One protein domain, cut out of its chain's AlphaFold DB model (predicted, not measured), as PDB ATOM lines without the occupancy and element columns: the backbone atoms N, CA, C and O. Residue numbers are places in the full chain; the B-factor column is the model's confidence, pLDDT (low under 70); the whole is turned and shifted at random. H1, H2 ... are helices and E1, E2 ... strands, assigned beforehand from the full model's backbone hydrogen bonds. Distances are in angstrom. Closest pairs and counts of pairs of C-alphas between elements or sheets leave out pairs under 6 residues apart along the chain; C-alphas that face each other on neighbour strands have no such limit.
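Overview. This is residues 240 to 341 and 378 to 398 of the 683 residues of the protein "Hypothetical protein" of Symbiodinium sp. CCMP2592 (UniProt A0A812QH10). A five-stranded sheet, strongly twisted and curled like part of a barrel, wraps round the long helix H3, while the two shorter helices H2 and H4 pack on the sheet away from H3. The long hairpin E2 and E3 makes one end of the body, and residues 334 to 341, holding E4, stick out as an arm. The 123 printed residues have four named helices and six named strands, in the order H1 H2 H3 E1 H4 E2 E3 E4 E5 E6. The sheet has the order E1 E6 E5 E2 E3 and is mixed, and the class is mixed, helices and strands. The whole is compact, with a radius of gyration of the C-alphas of 15.3 A and spans of 46 by 44 by 28 A.

Arrangement. H1, residues 240 to 244, and H2, residues 246 to 254, meet only through their link. The sheet runs E1, residues 282 to 286, E6, 392 to 397, E5, 381 to 384, E2, 304 to 313, and E3, 316 to 323. H1 is not on the sheet. H2 is on it and lies only just over E5, with 3 of its C-alphas falling there; the closest C-alphas of H2 and E2 are those of Leu 253 and Arg 305, 6.7 A apart. H3, residues 263 to 278, is on one face of the sheet, in two layers, helix and sheet, and the sheet curls round it; its closest C-alphas to E2 are those of Leu 269 and Val 308, 5.5 A apart, and to E1 those of Asp 276 and Leu 282, 5.8 A apart. H4, residues 290 to 296, is on the sheet and runs along E6, at 1 degree on the local plane; the C-alphas of Val 292 and Ile 394, the closest of the two, are 7.7 A apart. E1, H4 and E2 form a split strand-helix-strand unit, two strands of one sheet that are not neighbours, with a helix between them along the chain; E6 and E5 are between E1 and E2 in the sheet, and the unit's crossover is right-handed. E1 and E6 are antiparallel, with N 283 and O 396 at 2.7 A; the hairpin E5 and E6 has N 393 and O 383 at 2.8 A. E5 and E2 are parallel, with N 382 and O 304 at 3.0 A, and the hairpin E2 and E3 has N 318 and O 311 at 2.7 A. In H1, H2, H3 and H4 every O i to N i+4 pair is within hydrogen-bond range.

Along the chain. H1 begins at C-alpha 240, (-13.230, -31.425, -27.293). H2 is 12.7 A long, H3 22.7 A, E2 28.2 A, E3 22.7 A and E6 16.3 A. E4, residues 336 to 339, pairs with no named strand. E6 ends at C-alpha 397, (-26.502, -26.062, -12.121).

Size, cuts and confidence. The two farthest C-alphas, those of Asp 299 and Glu 315, are 47.0 A apart. Residues 342 to 377 are not printed, and C-alphas 341 and 378 are 21.9 A apart across the cut. The link E3 to E4 is long. The mean pLDDT of the printed part is 75.4, and 25 residues are under 70, among them 311 to 318 and 378 to 392.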
ATOM      1  N   GLU A 240     -13.015 -30.091 -26.722       91.06
ATOM      2  CA  GLU A 240     -13.230 -31.425 -27.293       91.06
ATOM      3  C   GLU A 240     -12.476 -32.472 -26.468       91.06
ATOM      4  O   GLU A 240     -13.085 -33.406 -25.952       91.06
ATOM      5  N   LEU A 241     -11.180 -32.241 -26.211       91.12
ATOM      6  CA  LEU A 241     -10.362 -33.095 -25.343       91.12
ATOM      7  C   LEU A 241     -10.932 -33.197 -23.921       91.12
ATOM      8  O   LEU A 241     -10.845 -34.254 -23.291       91.12
ATOM      9  N   LEU A 242     -11.527 -32.117 -23.395       88.94
ATOM     10  CA  LEU A 242     -12.215 -32.129 -22.101       88.94
ATOM     11  C   LEU A 242     -13.422 -33.082 -22.113       88.94
ATOM     12  O   LEU A 242     -13.615 -33.809 -21.134       88.94
ATOM     13  N   LEU A 243     -14.204 -33.081 -23.196       87.81
ATOM     14  CA  LEU A 243     -15.392 -33.917 -23.363       87.81
ATOM     15  C   LEU A 243     -15.030 -35.391 -23.608       87.81
ATOM     16  O   LEU A 243     -15.555 -36.257 -22.913       87.81
ATOM     17  N   GLU A 244     -14.079 -35.677 -24.501       89.56
ATOM     18  CA  GLU A 244     -13.568 -37.034 -24.766       89.56
ATOM     19  C   GLU A 244     -13.091 -37.731 -23.483       89.56
ATOM     20  O   GLU A 244     -13.385 -38.901 -23.234       89.56
ATOM     21  N   SER A 245     -12.385 -36.992 -22.624       89.19
ATOM     22  CA  SER A 245     -11.867 -37.502 -21.351       89.19
ATOM     23  C   SER A 245     -12.829 -37.315 -20.162       89.19
ATOM     24  O   SER A 245     -12.435 -37.512 -19.006       89.19
ATOM     25  N   ALA A 246     -14.096 -36.949 -20.401       86.06
ATOM     26  CA  ALA A 246     -15.092 -36.737 -19.348       86.06
ATOM     27  C   ALA A 246     -15.498 -38.041 -18.641       86.06
ATOM     28  O   ALA A 246     -15.507 -38.069 -17.408       86.06
ATOM     29  N   SER A 247     -15.755 -39.122 -19.387       85.94
ATOM     30  CA  SER A 247     -16.087 -40.458 -18.855       85.94
ATOM     31  C   SER A 247     -15.080 -40.936 -17.804       85.94
ATOM     32  O   SER A 247     -15.433 -41.184 -16.649       85.94
ATOM     33  N   TRP A 248     -13.796 -40.969 -18.164       86.25
ATOM     34  CA  TRP A 248     -12.713 -41.364 -17.263       86.25
ATOM     35  C   TRP A 248     -12.588 -40.442 -16.039       86.25
ATOM     36  O   TRP A 248     -12.360 -40.923 -14.924       86.25
ATOM     37  N   ARG A 249     -12.801 -39.122 -16.195       84.31
ATOM     38  CA  ARG A 249     -12.886 -38.213 -15.036       84.31
ATOM     39  C   ARG A 249     -14.074 -38.570 -14.135       84.31
ATOM     40  O   ARG A 249     -13.886 -38.608 -12.920       84.31
ATOM     41  N   ARG A 250     -15.264 -38.876 -14.673       84.38
ATOM     42  CA  ARG A 250     -16.443 -39.255 -13.866       84.38
ATOM     43  C   ARG A 250     -16.236 -40.554 -13.090       84.38
ATOM     44  O   ARG A 250     -16.618 -40.591 -11.921       84.38
ATOM     45  N   GLU A 251     -15.576 -41.560 -13.665       82.44
ATOM     46  CA  GLU A 251     -15.167 -42.765 -12.923       82.44
ATOM     47  C   GLU A 251     -14.208 -42.422 -11.777       82.44
ATOM     48  O   GLU A 251     -14.438 -42.788 -10.622       82.44
ATOM     49  N   ARG A 252     -13.176 -41.616 -12.055       82.31
ATOM     50  CA  ARG A 252     -12.211 -41.160 -11.042       82.31
ATOM     51  C   ARG A 252     -12.859 -40.360  -9.902       82.31
ATOM     52  O   ARG A 252     -12.323 -40.353  -8.793       82.31
ATOM     53  N   LEU A 253     -13.996 -39.702 -10.150       79.06
ATOM     54  CA  LEU A 253     -14.781 -39.006  -9.126       79.06
ATOM     55  C   LEU A 253     -15.635 -39.940  -8.251       79.06
ATOM     56  O   LEU A 253     -15.919 -39.565  -7.113       79.06
ATOM     57  N   LYS A 254     -16.035 -41.131  -8.725       72.56
ATOM     58  CA  LYS A 254     -16.794 -42.106  -7.911       72.56
ATOM     59  C   LYS A 254     -15.941 -42.598  -6.735       72.56
ATOM     60  O   LYS A 254     -16.358 -42.515  -5.585       72.56
ATOM     61  N   GLY A 255     -14.691 -42.984  -6.993       69.56
ATOM     62  CA  GLY A 255     -13.757 -43.488  -5.974       69.56
ATOM     63  C   GLY A 255     -13.141 -42.448  -5.018       69.56
ATOM     64  O   GLY A 255     -12.057 -42.704  -4.499       69.56
ATOM     65  N   ARG A 256     -13.740 -41.257  -4.831       72.25
ATOM     66  CA  ARG A 256     -13.139 -40.143  -4.061       72.25
ATOM     67  C   ARG A 256     -14.145 -39.310  -3.262       72.25
ATOM     68  O   ARG A 256     -14.532 -38.207  -3.665       72.25
ATOM     69  N   ASP A 257     -14.476 -39.774  -2.066       73.62
ATOM     70  CA  ASP A 257     -15.218 -38.974  -1.090       73.62
ATOM     71  C   ASP A 257     -14.328 -37.836  -0.524       73.62
ATOM     72  O   ASP A 257     -13.210 -38.107  -0.081       73.62
ATOM     73  N   PRO A 258     -14.733 -36.549  -0.588       70.19
ATOM     74  CA  PRO A 258     -13.980 -35.457   0.035       70.19
ATOM     75  C   PRO A 258     -14.058 -35.465   1.570       70.19
ATOM     76  O   PRO A 258     -13.154 -34.925   2.203       70.19
ATOM     77  N   HIS A 259     -15.104 -36.071   2.139       76.81
ATOM     78  CA  HIS A 259     -15.500 -35.977   3.548       76.81
ATOM     79  C   HIS A 259     -15.691 -37.362   4.187       76.81
ATOM     80  O   HIS A 259     -16.428 -37.527   5.151       76.81
ATOM     81  N   GLU A 260     -14.950 -38.364   3.699       77.06
ATOM     82  CA  GLU A 260     -14.964 -39.762   4.177       77.06
ATOM     83  C   GLU A 260     -14.821 -39.902   5.706       77.06
ATOM     84  O   GLU A 260     -15.347 -40.833   6.312       77.06
ATOM     85  N   LYS A 261     -14.087 -38.972   6.326       78.31
ATOM     86  CA  LYS A 261     -13.785 -38.935   7.767       78.31
ATOM     87  C   LYS A 261     -14.595 -37.873   8.519       78.31
ATOM     88  O   LYS A 261     -14.308 -37.618   9.684       78.31
ATOM     89  N   ASP A 262     -15.569 -37.260   7.852       78.56
ATOM     90  CA  ASP A 262     -16.400 -36.169   8.358       78.56
ATOM     91  C   ASP A 262     -17.875 -36.346   7.912       78.56
ATOM     92  O   ASP A 262     -18.334 -35.780   6.908       78.56
ATOM     93  N   PRO A 263     -18.648 -37.177   8.640       79.12
ATOM     94  CA  PRO A 263     -20.063 -37.399   8.342       79.12
ATOM     95  C   PRO A 263     -20.916 -36.131   8.487       79.12
ATOM     96  O   PRO A 263     -21.928 -35.993   7.802       79.12
ATOM     97  N   GLU A 264     -20.503 -35.199   9.348       80.81
ATOM     98  CA  GLU A 264     -21.212 -33.947   9.614       80.81
ATOM     99  C   GLU A 264     -21.062 -32.988   8.424       80.81
ATOM    100  O   GLU A 264     -22.065 -32.558   7.851       80.81
ATOM    101  N   ALA A 265     -19.835 -32.767   7.934       77.56
ATOM    102  CA  ALA A 265     -19.597 -32.019   6.698       77.56
ATOM    103  C   ALA A 265     -20.313 -32.643   5.483       77.56
ATOM    104  O   ALA A 265     -20.713 -31.927   4.561       77.56
ATOM    105  N   THR A 266     -20.521 -33.965   5.480       78.31
ATOM    106  CA  THR A 266     -21.286 -34.674   4.439       78.31
ATOM    107  C   THR A 266     -22.783 -34.339   4.484       78.31
ATOM    108  O   THR A 266     -23.362 -34.005   3.446       78.31
ATOM    109  N   TRP A 267     -23.414 -34.354   5.665       81.06
ATOM    110  CA  TRP A 267     -24.815 -33.932   5.838       81.06
ATOM    111  C   TRP A 267     -25.013 -32.441   5.551       81.06
ATOM    112  O   TRP A 267     -25.894 -32.061   4.779       81.06
ATOM    113  N   GLN A 268     -24.138 -31.587   6.076       80.50
ATOM    114  CA  GLN A 268     -24.172 -30.144   5.831       80.50
ATOM    115  C   GLN A 268     -24.033 -29.793   4.339       80.50
ATOM    116  O   GLN A 268     -24.693 -28.880   3.836       80.50
ATOM    117  N   LEU A 269     -23.194 -30.531   3.605       82.75
ATOM    118  CA  LEU A 269     -23.034 -30.410   2.156       82.75
ATOM    119  C   LEU A 269     -24.297 -30.838   1.389       82.75
ATOM    120  O   LEU A 269     -24.645 -30.206   0.383       82.75
ATOM    121  N   TRP A 270     -24.992 -31.877   1.859       82.94
ATOM    122  CA  TRP A 270     -26.285 -32.303   1.319       82.94
ATOM    123  C   TRP A 270     -27.352 -31.219   1.511       82.94
ATOM    124  O   TRP A 270     -27.943 -30.776   0.525       82.94
ATOM    125  N   ASP A 271     -27.513 -30.689   2.723       83.94
ATOM    126  CA  ASP A 271     -28.503 -29.647   3.027       83.94
ATOM    127  C   ASP A 271     -28.225 -28.333   2.283       83.94
ATOM    128  O   ASP A 271     -29.135 -27.732   1.705       83.94
ATOM    129  N   CYS A 272     -26.956 -27.922   2.176       81.75
ATOM    130  CA  CYS A 272     -26.557 -26.790   1.330       81.75
ATOM    131  C   CYS A 272     -26.899 -27.011  -0.156       81.75
ATOM    132  O   CYS A 272     -27.124 -26.050  -0.891       81.75
ATOM    133  N   THR A 273     -26.936 -28.262  -0.619       82.62
ATOM    134  CA  THR A 273     -27.250 -28.618  -2.012       82.62
ATOM    135  C   THR A 273     -28.762 -28.728  -2.239       82.62
ATOM    136  O   THR A 273     -29.258 -28.229  -3.249       82.62
ATOM    137  N   LEU A 274     -29.525 -29.259  -1.277       84.25
ATOM    138  CA  LEU A 274     -30.989 -29.176  -1.285       84.25
ATOM    139  C   LEU A 274     -31.479 -27.724  -1.229       84.25
ATOM    140  O   LEU A 274     -32.470 -27.397  -1.886       84.25
ATOM    141  N   LYS A 275     -30.765 -26.847  -0.515       83.00
ATOM    142  CA  LYS A 275     -31.035 -25.409  -0.514       83.00
ATOM    143  C   LYS A 275     -30.714 -24.744  -1.856       83.00
ATOM    144  O   LYS A 275     -31.603 -24.108  -2.409       83.00
ATOM    145  N   ASP A 276     -29.521 -24.956  -2.426       79.12
ATOM    146  CA  ASP A 276     -29.188 -24.452  -3.776       79.12
ATOM    147  C   ASP A 276     -30.211 -24.949  -4.836       79.12
ATOM    148  O   ASP A 276     -30.449 -24.264  -5.828       79.12
ATOM    149  N   ARG A 277     -30.864 -26.112  -4.640       81.25
ATOM    150  CA  ARG A 277     -32.025 -26.542  -5.450       81.25
ATOM    151  C   ARG A 277     -33.288 -25.731  -5.154       81.25
ATOM    152  O   ARG A 277     -33.940 -25.293  -6.095       81.25
ATOM    153  N   GLY A 278     -33.659 -25.572  -3.883       77.94
ATOM    154  CA  GLY A 278     -34.860 -24.829  -3.473       77.94
ATOM    155  C   GLY A 278     -34.844 -23.364  -3.917       77.94
ATOM    156  O   GLY A 278     -35.867 -22.850  -4.359       77.94
ATOM    157  N   ASP A 279     -33.666 -22.737  -3.898       72.94
ATOM    158  CA  ASP A 279     -33.433 -21.372  -4.384       72.94
ATOM    159  C   ASP A 279     -33.390 -21.283  -5.939       72.94
ATOM    160  O   ASP A 279     -33.289 -20.193  -6.507       72.94
ATOM    161  N   GLY A 280     -33.505 -22.419  -6.645       73.50
ATOM    162  CA  GLY A 280     -33.611 -22.523  -8.108       73.50
ATOM    163  C   GLY A 280     -32.286 -22.686  -8.865       73.50
ATOM    164  O   GLY A 280     -32.291 -22.807 -10.092       73.50
ATOM    165  N   PHE A 281     -31.147 -22.720  -8.171       73.00
ATOM    166  CA  PHE A 281     -29.816 -22.767  -8.789       73.00
ATOM    167  C   PHE A 281     -29.433 -24.162  -9.312       73.00
ATOM    168  O   PHE A 281     -28.623 -24.266 -10.238       73.00
ATOM    169  N   LEU A 282     -30.016 -25.226  -8.741       77.00
ATOM    170  CA  LEU A 282     -29.801 -26.630  -9.117       77.00
ATOM    171  C   LEU A 282     -31.075 -27.322  -9.630       77.00
ATOM    172  O   LEU A 282     -32.192 -27.018  -9.226       77.00
ATOM    173  N   THR A 283     -30.879 -28.318 -10.491       78.44
ATOM    174  CA  THR A 283     -31.886 -29.262 -11.000       78.44
ATOM    175  C   THR A 283     -31.446 -30.683 -10.660       78.44
ATOM    176  O   THR A 283     -30.256 -30.993 -10.774       78.44
ATOM    177  N   GLY A 284     -32.396 -31.522 -10.249       81.88
ATOM    178  CA  GLY A 284     -32.160 -32.900  -9.822       81.88
ATOM    179  C   GLY A 284     -32.756 -33.214  -8.433       81.88
ATOM    180  O   GLY A 284     -33.617 -32.470  -7.936       81.88
ATOM    181  N   PRO A 285     -32.286 -34.281  -7.767       84.12
ATOM    182  CA  PRO A 285     -31.129 -35.083  -8.165       84.12
ATOM    183  C   PRO A 285     -31.398 -35.901  -9.431       84.12
ATOM    184  O   PRO A 285     -32.546 -36.216  -9.726       84.12
ATOM    185  N   PHE A 286     -30.326 -36.235 -10.143       83.56
ATOM    186  CA  PHE A 286     -30.287 -37.344 -11.090       83.56
ATOM    187  C   PHE A 286     -29.582 -38.527 -10.409       83.56
ATOM    188  O   PHE A 286     -28.614 -38.330  -9.658       83.56
ATOM    189  N   TYR A 287     -30.110 -39.725 -10.629       82.25
ATOM    190  CA  TYR A 287     -29.782 -40.969  -9.934       82.25
ATOM    191  C   TYR A 287     -28.631 -41.721 -10.624       82.25
ATOM    192  O   TYR A 287     -27.810 -42.345  -9.951       82.25
ATOM    193  N   ASP A 288     -28.530 -41.606 -11.950       83.88
ATOM    194  CA  ASP A 288     -27.487 -42.217 -12.776       83.88
ATOM    195  C   ASP A 288     -26.972 -41.252 -13.868       83.88
ATOM    196  O   ASP A 288     -27.176 -40.038 -13.799       83.88
ATOM    197  N   GLU A 289     -26.197 -41.766 -14.828       83.56
ATOM    198  CA  GLU A 289     -25.584 -40.965 -15.895       83.56
ATOM    199  C   GLU A 289     -26.448 -40.899 -17.168       83.56
ATOM    200  O   GLU A 289     -26.294 -39.955 -17.943       83.56
ATOM    201  N   ASP A 290     -27.397 -41.817 -17.353       87.19
ATOM    202  CA  ASP A 290     -28.269 -41.885 -18.528       87.19
ATOM    203  C   ASP A 290     -29.506 -40.989 -18.362       87.19
ATOM    204  O   ASP A 290     -29.922 -40.335 -19.322       87.19
ATOM    205  N   GLU A 291     -30.020 -40.820 -17.137       86.44
ATOM    206  CA  GLU A 291     -30.948 -39.732 -16.792       86.44
ATOM    207  C   GLU A 291     -30.358 -38.358 -17.144       86.44
ATOM    208  O   GLU A 291     -31.052 -37.493 -17.683       86.44
ATOM    209  N   VAL A 292     -29.065 -38.146 -16.863       82.50
ATOM    210  CA  VAL A 292     -28.378 -36.876 -17.144       82.50
ATOM    211  C   VAL A 292     -28.233 -36.664 -18.646       82.50
ATOM    212  O   VAL A 292     -28.590 -35.589 -19.131       82.50
ATOM    213  N   LYS A 293     -27.775 -37.676 -19.393       84.50
ATOM    214  CA  LYS A 293     -27.703 -37.633 -20.864       84.50
ATOM    215  C   LYS A 293     -29.067 -37.345 -21.488       84.50
ATOM    216  O   LYS A 293     -29.187 -36.423 -22.291       84.50
ATOM    217  N   THR A 294     -30.108 -38.044 -21.035       88.56
ATOM    218  CA  THR A 294     -31.496 -37.872 -21.497       88.56
ATOM    219  C   THR A 294     -32.034 -36.471 -21.187       88.56
ATOM    220  O   THR A 294     -32.629 -35.833 -22.052       88.56
ATOM    221  N   HIS A 295     -31.791 -35.941 -19.983       81.94
ATOM    222  CA  HIS A 295     -32.216 -34.591 -19.594       81.94
ATOM    223  C   HIS A 295     -31.431 -33.467 -20.302       81.94
ATOM    224  O   HIS A 295     -31.918 -32.338 -20.417       81.94
ATOM    225  N   LEU A 296     -30.195 -33.735 -20.723       78.50
ATOM    226  CA  LEU A 296     -29.358 -32.784 -21.458       78.50
ATOM    227  C   LEU A 296     -29.537 -32.871 -22.980       78.50
ATOM    228  O   LEU A 296     -29.286 -31.874 -23.651       78.50
ATOM    229  N   GLY A 297     -29.959 -34.021 -23.512       83.12
ATOM    230  CA  GLY A 297     -29.975 -34.297 -24.949       83.12
ATOM    231  C   GLY A 297     -28.572 -34.479 -25.541       83.12
ATOM    232  O   GLY A 297     -28.338 -34.044 -26.664       83.12
ATOM    233  N   VAL A 298     -27.631 -35.058 -24.780       81.69
ATOM    234  CA  VAL A 298     -26.219 -35.217 -25.188       81.69
ATOM    235  C   VAL A 298     -25.682 -36.611 -24.876       81.69
ATOM    236  O   VAL A 298     -26.017 -37.190 -23.843       81.69
ATOM    237  N   ASP A 299     -24.783 -37.115 -25.720       83.94
ATOM    238  CA  ASP A 299     -24.133 -38.418 -25.524       83.94
ATOM    239  C   ASP A 299     -23.097 -38.417 -24.390       83.94
ATOM    240  O   ASP A 299     -22.814 -39.469 -23.809       83.94
ATOM    241  N   GLU A 300     -22.518 -37.255 -24.063       84.62
ATOM    242  CA  GLU A 300     -21.446 -37.134 -23.072       84.62
ATOM    243  C   GLU A 300     -21.460 -35.789 -22.316       84.62
ATOM    244  O   GLU A 300     -21.888 -34.768 -22.850       84.62
ATOM    245  N   PHE A 301     -21.017 -35.777 -21.050       83.88
ATOM    246  CA  PHE A 301     -21.083 -34.597 -20.173       83.88
ATOM    247  C   PHE A 301     -19.975 -34.524 -19.103       83.88
ATOM    248  O   PHE A 301     -19.551 -35.522 -18.516       83.88
ATOM    249  N   VAL A 302     -19.542 -33.304 -18.772       83.62
ATOM    250  CA  VAL A 302     -18.505 -33.050 -17.756       83.62
ATOM    251  C   VAL A 302     -19.123 -32.902 -16.357       83.62
ATOM    252  O   VAL A 302     -20.094 -32.169 -16.171       83.62
ATOM    253  N   CYS A 303     -18.518 -33.535 -15.346       82.12
ATOM    254  CA  CYS A 303     -18.817 -33.285 -13.930       82.12
ATOM    255  C   CYS A 303     -17.640 -32.621 -13.216       82.12
ATOM    256  O   CYS A 303     -16.482 -32.952 -13.463       82.12
ATOM    257  N   SER A 304     -17.946 -31.782 -12.227       81.88
ATOM    258  CA  SER A 304     -17.008 -31.428 -11.157       81.88
ATOM    259  C   SER A 304     -17.454 -32.038  -9.825       81.88
ATOM    260  O   SER A 304     -18.637 -32.296  -9.600       81.88
ATOM    261  N   ARG A 305     -16.504 -32.298  -8.923       83.00
ATOM    262  CA  ARG A 305     -16.812 -32.784  -7.570       83.00
ATOM    263  C   ARG A 305     -17.217 -31.621  -6.677       83.00
ATOM    264  O   ARG A 305     -16.511 -30.616  -6.638       83.00
ATOM    265  N   ARG A 306     -18.327 -31.766  -5.955       82.06
ATOM    266  CA  ARG A 306     -18.821 -30.762  -5.009       82.06
ATOM    267  C   ARG A 306     -18.374 -31.124  -3.593       82.06
ATOM    268  O   ARG A 306     -18.491 -32.280  -3.196       82.06
ATOM    269  N   PHE A 307     -17.842 -30.161  -2.847       81.31
ATOM    270  CA  PHE A 307     -17.369 -30.343  -1.471       81.31
ATOM    271  C   PHE A 307     -17.633 -29.084  -0.641       81.31
ATOM    272  O   PHE A 307     -17.561 -27.975  -1.164       81.31
ATOM    273  N   VAL A 308     -17.948 -29.230   0.648       80.62
ATOM    274  CA  VAL A 308     -18.049 -28.081   1.565       80.62
ATOM    275  C   VAL A 308     -16.683 -27.737   2.163       80.62
ATOM    276  O   VAL A 308     -15.865 -28.630   2.379       80.62
ATOM    277  N   ILE A 309     -16.444 -26.455   2.443       80.50
ATOM    278  CA  ILE A 309     -15.401 -26.001   3.372       80.50
ATOM    279  C   ILE A 309     -16.012 -25.197   4.517       80.50
ATOM    280  O   ILE A 309     -16.957 -24.428   4.317       80.50
ATOM    281  N   GLU A 310     -15.425 -25.321   5.703       71.31
ATOM    282  CA  GLU A 310     -15.718 -24.443   6.830       71.31
ATOM    283  C   GLU A 310     -14.912 -23.140   6.751       71.31
ATOM    284  O   GLU A 310     -13.711 -23.120   6.474       71.31
ATOM    285  N   GLN A 311     -15.581 -22.025   7.029       64.12
ATOM    286  CA  GLN A 311     -14.982 -20.711   7.255       64.12
ATOM    287  C   GLN A 311     -15.680 -20.056   8.454       64.12
ATOM    288  O   GLN A 311     -16.810 -20.405   8.761       64.12
ATOM    289  N   GLY A 312     -15.084 -19.054   9.103       60.31
ATOM    290  CA  GLY A 312     -15.782 -18.262  10.131       60.31
ATOM    291  C   GLY A 312     -15.167 -18.370  11.522       60.31
ATOM    292  O   GLY A 312     -13.952 -18.232  11.669       60.31
ATOM    293  N   THR A 313     -16.003 -18.496  12.553       53.88
ATOM    294  CA  THR A 313     -15.611 -18.673  13.967       53.88
ATOM    295  C   THR A 313     -16.237 -19.979  14.490       53.88
ATOM    296  O   THR A 313     -17.238 -20.396  13.909       53.88
ATOM    297  N   PRO A 314     -15.713 -20.626  15.549       53.50
ATOM    298  CA  PRO A 314     -16.345 -21.822  16.124       53.50
ATOM    299  C   PRO A 314     -17.802 -21.592  16.558       53.50
ATOM    300  O   PRO A 314     -18.638 -22.479  16.457       53.50
ATOM    301  N   GLU A 315     -18.125 -20.369  16.980       49.22
ATOM    302  CA  GLU A 315     -19.457 -19.953  17.439       49.22
ATOM    303  C   GLU A 315     -20.382 -19.551  16.272       49.22
ATOM    304  O   GLU A 315     -21.583 -19.355  16.460       49.22
ATOM    305  N   ARG A 316     -19.822 -19.366  15.066       58.25
ATOM    306  CA  ARG A 316     -20.521 -19.017  13.816       58.25
ATOM    307  C   ARG A 316     -19.814 -19.654  12.605       58.25
ATOM    308  O   ARG A 316     -19.195 -18.921  11.811       58.25
ATOM    309  N   PRO A 317     -19.896 -20.987  12.436       63.22
ATOM    310  CA  PRO A 317     -19.419 -21.652  11.233       63.22
ATOM    311  C   PRO A 317     -20.208 -21.160  10.010       63.22
ATOM    312  O   PRO A 317     -21.433 -21.045  10.013       63.22
ATOM    313  N   LYS A 318     -19.479 -20.820   8.950       68.31
ATOM    314  CA  LYS A 318     -19.977 -20.408   7.635       68.31
ATOM    315  C   LYS A 318     -19.488 -21.410   6.605       68.31
ATOM    316  O   LYS A 318     -18.419 -21.259   6.013       68.31
ATOM    317  N   LEU A 319     -20.305 -22.429   6.413       71.44
ATOM    318  CA  LEU A 319     -20.116 -23.473   5.422       71.44
ATOM    319  C   LEU A 319     -20.246 -22.888   4.012       71.44
ATOM    320  O   LEU A 319     -21.153 -22.096   3.735       71.44
ATOM    321  N   ARG A 320     -19.330 -23.255   3.114       75.44
ATOM    322  CA  ARG A 320     -19.389 -22.883   1.694       75.44
ATOM    323  C   ARG A 320     -19.231 -24.121   0.809       75.44
ATOM    324  O   ARG A 320     -18.145 -24.700   0.813       75.44
ATOM    325  N   PRO A 321     -20.256 -24.524   0.034       77.56
ATOM    326  CA  PRO A 321     -20.080 -25.520  -1.013       77.56
ATOM    327  C   PRO A 321     -19.253 -24.933  -2.164       77.56
ATOM    328  O   PRO A 321     -19.506 -23.817  -2.626       77.56
ATOM    329  N   ILE A 322     -18.269 -25.699  -2.624       78.69
ATOM    330  CA  ILE A 322     -17.373 -25.398  -3.740       78.69
ATOM    331  C   ILE A 322     -17.456 -26.552  -4.740       78.69
ATOM    332  O   ILE A 322     -17.469 -27.723  -4.365       78.69
ATOM    333  N   ASP A 323     -17.487 -26.216  -6.026       79.25
ATOM    334  CA  ASP A 323     -17.464 -27.171  -7.128       79.25
ATOM    335  C   ASP A 323     -16.057 -27.154  -7.765       79.25
ATOM    336  O   ASP A 323     -15.543 -26.105  -8.157       79.25
ATOM    337  N   ASN A 324     -15.379 -28.304  -7.805       80.94
ATOM    338  CA  ASN A 324     -13.949 -28.393  -8.113       80.94
ATOM    339  C   ASN A 324     -13.650 -28.402  -9.625       80.94
ATOM    340  O   ASN A 324     -13.255 -29.426 -10.188       80.94
ATOM    341  N   TYR A 325     -13.773 -27.243 -10.275       79.69
ATOM    342  CA  TYR A 325     -13.505 -27.073 -11.713       79.69
ATOM    343  C   TYR A 325     -12.044 -27.307 -12.139       79.69
ATOM    344  O   TYR A 325     -11.757 -27.331 -13.334       79.69
ATOM    345  N   LYS A 326     -11.108 -27.511 -11.195       83.38
ATOM    346  CA  LYS A 326      -9.763 -28.022 -11.508       83.38
ATOM    347  C   LYS A 326      -9.769 -29.546 -11.650       83.38
ATOM    348  O   LYS A 326      -9.287 -30.059 -12.647       83.38
ATOM    349  N   GLU A 327     -10.351 -30.276 -10.699       81.94
ATOM    350  CA  GLU A 327     -10.439 -31.748 -10.772       81.94
ATOM    351  C   GLU A 327     -11.378 -32.228 -11.896       81.94
ATOM    352  O   GLU A 327     -11.147 -33.286 -12.474       81.94
ATOM    353  N   GLY A 328     -12.378 -31.418 -12.266       77.62
ATOM    354  CA  GLY A 328     -13.204 -31.630 -13.459       77.62
ATOM    355  C   GLY A 328     -12.544 -31.255 -14.797       77.62
ATOM    356  O   GLY A 328     -13.168 -31.453 -15.830       77.62
ATOM    357  N   GLY A 329     -11.326 -30.695 -14.812       83.56
ATOM    358  CA  GLY A 329     -10.607 -30.278 -16.031       83.56
ATOM    359  C   GLY A 329     -11.091 -28.977 -16.693       83.56
ATOM    360  O   GLY A 329     -10.418 -28.453 -17.574       83.56
ATOM    361  N   VAL A 330     -12.218 -28.400 -16.265       83.94
ATOM    362  CA  VAL A 330     -12.830 -27.223 -16.920       83.94
ATOM    363  C   VAL A 330     -11.909 -25.992 -16.895       83.94
ATOM    364  O   VAL A 330     -11.797 -25.282 -17.887       83.94
ATOM    365  N   ASN A 331     -11.174 -25.781 -15.795       85.31
ATOM    366  CA  ASN A 331     -10.158 -24.722 -15.684       85.31
ATOM    367  C   ASN A 331      -8.969 -24.896 -16.650       85.31
ATOM    368  O   ASN A 331      -8.253 -23.933 -16.895       85.31
ATOM    369  N   GLU A 332      -8.706 -26.112 -17.136       88.25
ATOM    370  CA  GLU A 332      -7.590 -26.415 -18.046       88.25
ATOM    371  C   GLU A 332      -7.989 -26.165 -19.509       88.25
ATOM    372  O   GLU A 332      -7.125 -25.915 -20.344       88.25
ATOM    373  N   ALA A 333      -9.293 -26.176 -19.808       88.88
ATOM    374  CA  ALA A 333      -9.863 -25.933 -21.132       88.88
ATOM    375  C   ALA A 333     -10.346 -24.486 -21.359       88.88
ATOM    376  O   ALA A 333     -10.984 -24.210 -22.373       88.88
ATOM    377  N   TYR A 334     -10.071 -23.560 -20.433       86.69
ATOM    378  CA  TYR A 334     -10.424 -22.143 -20.561       86.69
ATOM    379  C   TYR A 334      -9.191 -21.270 -20.818       86.69
ATOM    380  O   TYR A 334      -8.157 -21.419 -20.168       86.69
ATOM    381  N   HIS A 335      -9.315 -20.335 -21.758       87.62
ATOM    382  CA  HIS A 335      -8.254 -19.424 -22.175       87.62
ATOM    383  C   HIS A 335      -8.549 -18.013 -21.658       87.62
ATOM    384  O   HIS A 335      -9.475 -17.354 -22.127       87.62
ATOM    385  N   SER A 336      -7.751 -17.511 -20.712       85.75
ATOM    386  CA  SER A 336      -7.931 -16.154 -20.176       85.75
ATOM    387  C   SER A 336      -7.147 -15.117 -20.983       85.75
ATOM    388  O   SER A 336      -6.034 -15.384 -21.432       85.75
ATOM    389  N   LEU A 337      -7.708 -13.914 -21.137       85.12
ATOM    390  CA  LEU A 337      -7.094 -12.780 -21.847       85.12
ATOM    391  C   LEU A 337      -6.780 -11.580 -20.939       85.12
ATOM    392  O   LEU A 337      -6.204 -10.591 -21.398       85.12
ATOM    393  N   GLU A 338      -7.176 -11.626 -19.666       84.25
ATOM    394  CA  GLU A 338      -7.414 -10.428 -18.854       84.25
ATOM    395  C   GLU A 338      -6.749 -10.486 -17.471       84.25
ATOM    396  O   GLU A 338      -6.858 -11.459 -16.722       84.25
ATOM    397  N   LYS A 339      -6.107  -9.377 -17.086       82.06
ATOM    398  CA  LYS A 339      -5.710  -9.083 -15.707       82.06
ATOM    399  C   LYS A 339      -6.846  -8.301 -15.056       82.06
ATOM    400  O   LYS A 339      -6.967  -7.086 -15.213       82.06
ATOM    401  N   LEU A 340      -7.669  -9.017 -14.303       75.50
ATOM    402  CA  LEU A 340      -8.813  -8.439 -13.611       75.50
ATOM    403  C   LEU A 340      -8.353  -7.583 -12.418       75.50
ATOM    404  O   LEU A 340      -7.750  -8.083 -11.466       75.50
ATOM    405  N   ALA A 341      -8.642  -6.281 -12.470       70.56
ATOM    406  CA  ALA A 341      -8.287  -5.321 -11.427       70.56
ATOM    407  C   ALA A 341      -9.431  -5.159 -10.409       70.56
ATOM    408  O   ALA A 341     -10.485  -4.591 -10.718       70.56
ATOM    409  N   THR A 378     -22.031 -21.765 -11.808       34.94
ATOM    410  CA  THR A 378     -21.427 -22.742 -12.809       34.94
ATOM    411  C   THR A 378     -21.895 -24.219 -12.794       34.94
ATOM    412  O   THR A 378     -22.252 -24.725 -11.742       34.94
ATOM    413  N   LEU A 379     -21.785 -24.933 -13.933       33.72
ATOM    414  CA  LEU A 379     -22.157 -26.341 -14.250       33.72
ATOM    415  C   LEU A 379     -21.952 -27.490 -13.217       33.72
ATOM    416  O   LEU A 379     -21.325 -27.345 -12.169       33.72
ATOM    417  N   LEU A 380     -22.506 -28.655 -13.608       43.09
ATOM    418  CA  LEU A 380     -22.799 -29.900 -12.872       43.09
ATOM    419  C   LEU A 380     -21.853 -30.316 -11.726       43.09
ATOM    420  O   LEU A 380     -20.639 -30.455 -11.905       43.09
ATOM    421  N   GLY A 381     -22.464 -30.661 -10.587       38.50
ATOM    422  CA  GLY A 381     -21.807 -31.223  -9.402       38.50
ATOM    423  C   GLY A 381     -22.235 -32.669  -9.107       38.50
ATOM    424  O   GLY A 381     -23.426 -32.975  -9.152       38.50
ATOM    425  N   LYS A 382     -21.281 -33.548  -8.762       41.06
ATOM    426  CA  LYS A 382     -21.538 -34.914  -8.246       41.06
ATOM    427  C   LYS A 382     -21.240 -34.989  -6.741       41.06
ATOM    428  O   LYS A 382     -20.256 -34.399  -6.288       41.06
ATOM    429  N   LEU A 383     -22.103 -35.668  -5.975       45.47
ATOM    430  CA  LEU A 383     -22.170 -35.603  -4.506       45.47
ATOM    431  C   LEU A 383     -22.656 -36.946  -3.912       45.47
ATOM    432  O   LEU A 383     -23.534 -37.585  -4.483       45.47
ATOM    433  N   ARG A 384     -22.079 -37.410  -2.794       45.44
ATOM    434  CA  ARG A 384     -22.377 -38.735  -2.201       45.44
ATOM    435  C   ARG A 384     -23.591 -38.691  -1.264       45.44
ATOM    436  O   ARG A 384     -23.815 -37.695  -0.586       45.44
ATOM    437  N   SER A 385     -24.367 -39.771  -1.227       45.34
ATOM    438  CA  SER A 385     -25.544 -39.913  -0.362       45.34
ATOM    439  C   SER A 385     -25.164 -39.995   1.125       45.34
ATOM    440  O   SER A 385     -24.390 -40.888   1.484       45.34
ATOM    441  N   PRO A 386     -25.740 -39.161   2.015       49.12
ATOM    442  CA  PRO A 386     -25.539 -39.288   3.464       49.12
ATOM    443  C   PRO A 386     -26.124 -40.578   4.071       49.12
ATOM    444  O   PRO A 386     -25.842 -40.905   5.219       49.12
ATOM    445  N   SER A 387     -26.915 -41.342   3.303       49.47
ATOM    446  CA  SER A 387     -27.567 -42.598   3.714       49.47
ATOM    447  C   SER A 387     -26.606 -43.770   3.989       49.47
ATOM    448  O   SER A 387     -27.059 -44.866   4.315       49.47
ATOM    449  N   GLY A 388     -25.295 -43.587   3.788       45.25
ATOM    450  CA  GLY A 388     -24.266 -44.625   3.939       45.25
ATOM    451  C   GLY A 388     -24.224 -45.671   2.815       45.25
ATOM    452  O   GLY A 388     -23.280 -46.452   2.743       45.25
ATOM    453  N   ARG A 389     -25.194 -45.671   1.890       47.00
ATOM    454  CA  ARG A 389     -25.372 -46.714   0.857       47.00
ATOM    455  C   ARG A 389     -24.373 -46.680  -0.307       47.00
ATOM    456  O   ARG A 389     -24.462 -47.507  -1.206       47.00
ATOM    457  N   GLY A 390     -23.460 -45.710  -0.339       52.97
ATOM    458  CA  GLY A 390     -22.514 -45.524  -1.448       52.97
ATOM    459  C   GLY A 390     -23.115 -44.919  -2.728       52.97
ATOM    460  O   GLY A 390     -22.387 -44.717  -3.692       52.97
ATOM    461  N   GLU A 391     -24.409 -44.589  -2.731       61.72
ATOM    462  CA  GLU A 391     -25.109 -43.913  -3.831       61.72
ATOM    463  C   GLU A 391     -24.450 -42.544  -4.154       61.72
ATOM    464  O   GLU A 391     -24.070 -41.795  -3.244       61.72
ATOM    465  N   HIS A 392     -24.326 -42.195  -5.442       69.19
ATOM    466  CA  HIS A 392     -23.756 -40.923  -5.909       69.19
ATOM    467  C   HIS A 392     -24.754 -40.146  -6.773       69.19
ATOM    468  O   HIS A 392     -25.079 -40.560  -7.880       69.19
ATOM    469  N   TRP A 393     -25.136 -38.967  -6.304       77.38
ATOM    470  CA  TRP A 393     -26.124 -38.082  -6.910       77.38
ATOM    471  C   TRP A 393     -25.477 -37.075  -7.862       77.38
ATOM    472  O   TRP A 393     -24.433 -36.497  -7.535       77.38
ATOM    473  N   ILE A 394     -26.105 -36.817  -9.010       78.19
ATOM    474  CA  ILE A 394     -25.667 -35.793  -9.971       78.19
ATOM    475  C   ILE A 394     -26.663 -34.627  -9.973       78.19
ATOM    476  O   ILE A 394     -27.872 -34.818  -9.860       78.19
ATOM    477  N   TRP A 395     -26.155 -33.399 -10.091       81.06
ATOM    478  CA  TRP A 395     -26.944 -32.170 -10.001       81.06
ATOM    479  C   TRP A 395     -26.570 -31.186 -11.113       81.06
ATOM    480  O   TRP A 395     -25.405 -30.804 -11.222       81.06
ATOM    481  N   LYS A 396     -27.539 -30.723 -11.914       76.06
ATOM    482  CA  LYS A 396     -27.325 -29.734 -12.995       76.06
ATOM    483  C   LYS A 396     -27.518 -28.315 -12.464       76.06
ATOM    484  O   LYS A 396     -28.579 -28.001 -11.936       76.06
ATOM    485  N   LYS A 397     -26.518 -27.449 -12.627       71.25
ATOM    486  CA  LYS A 397     -26.502 -26.062 -12.121       71.25
ATOM    487  C   LYS A 397     -26.732 -25.068 -13.270       71.25
ATOM    488  O   LYS A 397     -26.356 -25.381 -14.398       71.25
ATOM    489  N   ARG A 398     -27.424 -23.948 -13.019       64.88
ATOM    490  CA  ARG A 398     -28.136 -23.195 -14.082       64.88
ATOM    491  C   ARG A 398     -27.456 -21.937 -14.665       64.88
ATOM    492  O   ARG A 398     -27.990 -21.427 -15.643       64.88
TER     493      ARG A 398